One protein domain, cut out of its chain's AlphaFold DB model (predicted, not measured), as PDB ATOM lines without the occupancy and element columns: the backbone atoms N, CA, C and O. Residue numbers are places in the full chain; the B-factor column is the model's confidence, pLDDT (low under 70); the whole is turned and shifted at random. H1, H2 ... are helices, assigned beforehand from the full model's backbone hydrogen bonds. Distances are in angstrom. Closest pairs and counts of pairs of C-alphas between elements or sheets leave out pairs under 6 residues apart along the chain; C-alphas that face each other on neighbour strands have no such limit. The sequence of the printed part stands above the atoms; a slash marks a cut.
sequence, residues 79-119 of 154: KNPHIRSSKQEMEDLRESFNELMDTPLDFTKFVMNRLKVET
ATOM      1  N   LYS A  79     130.134 241.847 178.334       46.50
ATOM      2  CA  LYS A  79     131.466 242.462 178.445       46.50
ATOM      3  C   LYS A  79     132.528 241.476 178.947       46.50
ATOM      4  O   LYS A  79     133.695 241.853 179.016       46.50
ATOM      5  N   ASN A  80     132.154 240.231 179.261       58.94
ATOM      6  CA  ASN A  80     133.118 239.210 179.655       58.94
ATOM      7  C   ASN A  80     133.964 238.754 178.451       58.94
ATOM      8  O   ASN A  80     133.397 238.382 177.421       58.94
ATOM      9  N   PRO A  81     135.303 238.681 178.588       58.47
ATOM     10  CA  PRO A  81     136.194 238.129 177.562       58.47
ATOM     11  C   PRO A  81     135.800 236.715 177.112       58.47
ATOM     12  O   PRO A  81     136.007 236.359 175.959       58.47
ATOM     13  N   HIS A  82     135.150 235.945 177.989       53.22
ATOM     14  CA  HIS A  82     134.667 234.595 177.698       53.22
ATOM     15  C   HIS A  82     133.556 234.551 176.628       53.22
ATOM     16  O   HIS A  82     133.457 233.581 175.892       53.22
ATOM     17  N   ILE A  83     132.767 235.623 176.472       52.56
ATOM     18  CA  ILE A  83     131.751 235.734 175.402       52.56
ATOM     19  C   ILE A  83     132.377 236.231 174.085       52.56
ATOM     20  O   ILE A  83     131.783 236.116 173.018       52.56
ATOM     21  N   ARG A  84     133.603 236.776 174.108       49.28
ATOM     22  CA  ARG A  84     134.306 237.184 172.881       49.28
ATOM     23  C   ARG A  84     134.861 235.975 172.120       49.28
ATOM     24  O   ARG A  84     134.776 235.974 170.897       49.28
ATOM     25  N   SER A  85     135.343 234.949 172.829       56.03
ATOM     26  CA  SER A  85     135.766 233.675 172.222       56.03
ATOM     27  C   SER A  85     134.632 232.957 171.491       56.03
ATOM     28  O   SER A  85     134.880 232.330 170.469       56.03
ATOM     29  N   SER A  86     133.379 233.137 171.924       56.59
ATOM     30  CA  SER A  86     132.240 232.473 171.286       56.59
ATOM     31  C   SER A  86     131.887 233.029 169.904       56.59
ATOM     32  O   SER A  86     131.077 232.423 169.220       56.59
ATOM     33  N   LYS A  87     132.402 234.198 169.488       59.88
ATOM     34  CA  LYS A  87     132.145 234.712 168.127       59.88
ATOM     35  C   LYS A  87     132.974 233.966 167.088       59.88
ATOM     36  O   LYS A  87     132.405 233.475 166.125       59.88
ATOM     37  N   GLN A  88     134.268 233.820 167.367       59.91
ATOM     38  CA  GLN A  88     135.197 233.073 166.528       59.91
ATOM     39  C   GLN A  88     134.766 231.600 166.422       59.91
ATOM     40  O   GLN A  88     134.626 231.079 165.328       59.91
ATOM     41  N   GLU A  89     134.420 230.967 167.551       68.44
ATOM     42  CA  GLU A  89     133.924 229.582 167.565       68.44
ATOM     43  C   GLU A  89     132.591 229.415 166.820       68.44
ATOM     44  O   GLU A  89     132.345 228.369 166.227       68.44
ATOM     45  N   MET A  90     131.714 230.426 166.835       68.31
ATOM     46  CA  MET A  90     130.462 230.397 166.072       68.31
ATOM     47  C   MET A  90     130.700 230.554 164.570       68.31
ATOM     48  O   MET A  90     129.939 229.985 163.795       68.31
ATOM     49  N   GLU A  91     131.712 231.316 164.155       76.94
ATOM     50  CA  GLU A  91     132.117 231.457 162.752       76.94
ATOM     51  C   GLU A  91     132.762 230.166 162.240       76.94
ATOM     52  O   GLU A  91     132.301 229.641 161.228       76.94
ATOM     53  N   ASP A  92     133.673 229.566 163.007       81.00
ATOM     54  CA  ASP A  92     134.278 228.262 162.697       81.00
ATOM     55  C   ASP A  92     133.218 227.136 162.661       81.00
ATOM     56  O   ASP A  92     133.225 226.256 161.792       81.00
ATOM     57  N   LEU A  93     132.234 227.168 163.570       87.75
ATOM     58  CA  LEU A  93     131.096 226.241 163.556       87.75
ATOM     59  C   LEU A  93     130.196 226.466 162.332       87.75
ATOM     60  O   LEU A  93     129.663 225.519 161.756       87.75
ATOM     61  N   ARG A  94     129.991 227.724 161.941       84.62
ATOM     62  CA  ARG A  94     129.142 228.082 160.802       84.62
ATOM     63  C   ARG A  94     129.803 227.703 159.482       84.62
ATOM     64  O   ARG A  94     129.104 227.228 158.593       84.62
ATOM     65  N   GLU A  95     131.115 227.870 159.366       87.12
ATOM     66  CA  GLU A  95     131.904 227.409 158.221       87.12
ATOM     67  C   GLU A  95     131.941 225.882 158.147       87.12
ATOM     68  O   GLU A  95     131.584 225.338 157.107       87.12
ATOM     69  N   SER A  96     132.231 225.183 159.249       85.88
ATOM     70  CA  SER A  96     132.210 223.709 159.277       85.88
ATOM     71  C   SER A  96     130.823 223.119 159.012       85.88
ATOM     72  O   SER A  96     130.705 222.081 158.361       85.88
ATOM     73  N   PHE A  97     129.750 223.778 159.461       82.19
ATOM     74  CA  PHE A  97     128.390 223.386 159.095       82.19
ATOM     75  C   PHE A  97     128.135 223.586 157.600       82.19
ATOM     76  O   PHE A  97     127.545 222.716 156.972       82.19
ATOM     77  N   ASN A  98     128.574 224.699 157.015       84.06
ATOM     78  CA  ASN A  98     128.403 224.932 155.584       84.06
ATOM     79  C   ASN A  98     129.234 223.947 154.750       84.06
ATOM     80  O   ASN A  98     128.677 223.356 153.841       84.06
ATOM     81  N   GLU A  99     130.485 223.662 155.120       85.25
ATOM     82  CA  GLU A  99     131.323 222.629 154.485       85.25
ATOM     83  C   GLU A  99     130.678 221.231 154.572       85.25
ATOM     84  O   GLU A  99     130.696 220.445 153.618       85.25
ATOM     85  N   LEU A 100     130.030 220.934 155.704       82.44
ATOM     86  CA  LEU A 100     129.232 219.724 155.883       82.44
ATOM     87  C   LEU A 100     127.992 219.707 154.978       82.44
ATOM     88  O   LEU A 100     127.642 218.649 154.464       82.44
ATOM     89  N   MET A 101     127.323 220.844 154.788       78.38
ATOM     90  CA  MET A 101     126.162 220.963 153.896       78.38
ATOM     91  C   MET A 101     126.565 220.972 152.411       78.38
ATOM     92  O   MET A 101     125.795 220.498 151.576       78.38
ATOM     93  N   ASP A 102     127.768 221.456 152.098       82.50
ATOM     94  CA  ASP A 102     128.391 221.453 150.769       82.50
ATOM     95  C   ASP A 102     128.863 220.051 150.366       82.50
ATOM     96  O   ASP A 102     129.007 219.755 149.177       82.50
ATOM     97  N   THR A 103     129.051 219.160 151.342       83.94
ATOM     98  CA  THR A 103     129.197 217.724 151.113       83.94
ATOM     99  C   THR A 103     127.804 217.092 151.123       83.94
ATOM    100  O   THR A 103     127.272 216.820 152.199       83.94
ATOM    101  N   PRO A 104     127.169 216.825 149.964       71.44
ATOM    102  CA  PRO A 104     125.842 216.227 149.942       71.44
ATOM    103  C   PRO A 104     125.893 214.845 150.597       71.44
ATOM    104  O   PRO A 104     126.354 213.863 150.011       71.44
ATOM    105  N   LEU A 105     125.428 214.771 151.844       78.25
ATOM    106  CA  LEU A 105     125.265 213.512 152.541       78.25
ATOM    107  C   LEU A 105     124.174 212.726 151.818       78.25
ATOM    108  O   LEU A 105     123.022 213.158 151.751       78.25
ATOM    109  N   ASP A 106     124.524 211.550 151.302       82.69
ATOM    110  CA  ASP A 106     123.529 210.623 150.778       82.69
ATOM    111  C   ASP A 106     122.755 210.008 151.953       82.69
ATOM    112  O   ASP A 106     123.076 208.932 152.474       82.69
ATOM    113  N   PHE A 107     121.742 210.746 152.408       79.00
ATOM    114  CA  PHE A 107     120.860 210.356 153.503       79.00
ATOM    115  C   PHE A 107     120.232 208.984 153.257       79.00
ATOM    116  O   PHE A 107     120.049 208.219 154.204       79.00
ATOM    117  N   THR A 108     119.966 208.637 151.998       81.12
ATOM    118  CA  THR A 108     119.417 207.339 151.594       81.12
ATOM    119  C   THR A 108     120.377 206.227 152.000       81.12
ATOM    120  O   THR A 108     120.014 205.341 152.774       81.12
ATOM    121  N   LYS A 109     121.640 206.328 151.576       85.25
ATOM    122  CA  LYS A 109     122.687 205.343 151.874       85.25
ATOM    123  C   LYS A 109     123.036 205.288 153.359       85.25
ATOM    124  O   LYS A 109     123.253 204.202 153.898       85.25
ATOM    125  N   PHE A 110     123.039 206.433 154.041       87.69
ATOM    126  CA  PHE A 110     123.223 206.490 155.491       87.69
ATOM    127  C   PHE A 110     122.116 205.731 156.234       87.69
ATOM    128  O   PHE A 110     122.404 204.882 157.081       87.69
ATOM    129  N   VAL A 111     120.851 205.994 155.902       83.81
ATOM    130  CA  VAL A 111     119.697 205.335 156.530       83.81
ATOM    131  C   VAL A 111     119.684 203.839 156.209       83.81
ATOM    132  O   VAL A 111     119.511 203.031 157.119       83.81
ATOM    133  N   MET A 112     119.956 203.456 154.962       86.06
ATOM    134  CA  MET A 112     120.073 202.055 154.534       86.06
ATOM    135  C   MET A 112     121.148 201.294 155.307       86.06
ATOM    136  O   MET A 112     120.891 200.205 155.816       86.06
ATOM    137  N   ASN A 113     122.324 201.900 155.482       89.00
ATOM    138  CA  ASN A 113     123.414 201.318 156.258       89.00
ATOM    139  C   ASN A 113     123.044 201.145 157.744       89.00
ATOM    140  O   ASN A 113     123.373 200.128 158.351       89.00
ATOM    141  N   ARG A 114     122.313 202.101 158.339       86.00
ATOM    142  CA  ARG A 114     121.847 201.991 159.736       86.00
ATOM    143  C   ARG A 114     120.750 200.951 159.924       86.00
ATOM    144  O   ARG A 114     120.731 200.280 160.953       86.00
ATOM    145  N   LEU A 115     119.851 200.829 158.951       84.81
ATOM    146  CA  LEU A 115     118.773 199.842 158.953       84.81
ATOM    147  C   LEU A 115     119.237 198.458 158.467       84.81
ATOM    148  O   LEU A 115     118.481 197.502 158.607       84.81
ATOM    149  N   LYS A 116     120.473 198.336 157.957       88.44
ATOM    150  CA  LYS A 116     121.039 197.122 157.341       88.44
ATOM    151  C   LYS A 116     120.168 196.579 156.197       88.44
ATOM    152  O   LYS A 116     119.944 195.375 156.110       88.44
ATOM    153  N   VAL A 117     119.665 197.465 155.337       86.38
ATOM    154  CA  VAL A 117     118.803 197.107 154.196       86.38
ATOM    155  C   VAL A 117     119.413 197.557 152.873       86.38
ATOM    156  O   VAL A 117     120.003 198.632 152.789       86.38
ATOM    157  N   GLU A 118     119.251 196.741 151.833       86.12
ATOM    158  CA  GLU A 118     119.790 197.005 150.488       86.12
ATOM    159  C   GLU A 118     118.924 197.959 149.656       86.12
ATOM    160  O   GLU A 118     119.402 198.527 148.679       86.12
ATOM    161  N   THR A 119     117.675 198.198 150.067       87.25
ATOM    162  CA  THR A 119     116.737 199.136 149.428       87.25
ATOM    163  C   THR A 119     115.787 199.741 150.461       87.25
ATOM    164  O   THR A 119     115.299 199.033 151.341       87.25
TER     165      THR A 119
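AT A GLANCE: This is residues 79 to 119 of the 154 residues of an uncharacterized protein of Tanacetum cinerariifolium (UniProt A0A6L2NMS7). One long helix, H1, makes most of the length of an open, elongated shape; past a tight link the short helix H2 turns off at an angle from it, and the two do not pack on each other. The last residues, 116 to 119, fold back beside H2 as a short hook. The printed part has 41 residues with two named helices, H1 then H2, and no named strand, and its class is all helix. It is extended, with a radius of gyration of the C-alphas of 17.3 A, and the C-alphas span 54 by 18 by 7 A, a rod in outline.

HOW THE PARTS SIT: H1, residues 81 to 102, comes first and belongs to the stretch of residues 79 to 107 that stands free, with no C-alpha 8 or more apart along the chain within 10 A. Residues 103 to 106 form a tight link to H2, residues 107 to 115. H1 and H2 are apart: no C-alpha of the one is within 8 A of the other. In H2 every O i to N i+4 pair is within hydrogen-bond range, and in H1 15 of 18 are.

IN THESE COORDINATES: H1 begins at Pro 81, with its C-alpha at (136.194, 238.129, 177.562), and ends at Asp 102, with its C-alpha at (128.391, 221.453, 150.769), 32.5 A from first to last C-alpha. H2 runs from Phe 107 to Leu 115, 12.0 A from first to last C-alpha, and its last C-alpha is at (118.773, 199.842, 158.953).

THE WHOLE: The two C-alphas farthest apart are those of Lys 79 and Glu 118, 54.6 A. The printed part has no cut, and its one link between named elements is tight. The mean pLDDT of the printed part is 75.9; residues 79 to 90, of which 81 to 90 belong to H1, are under 70.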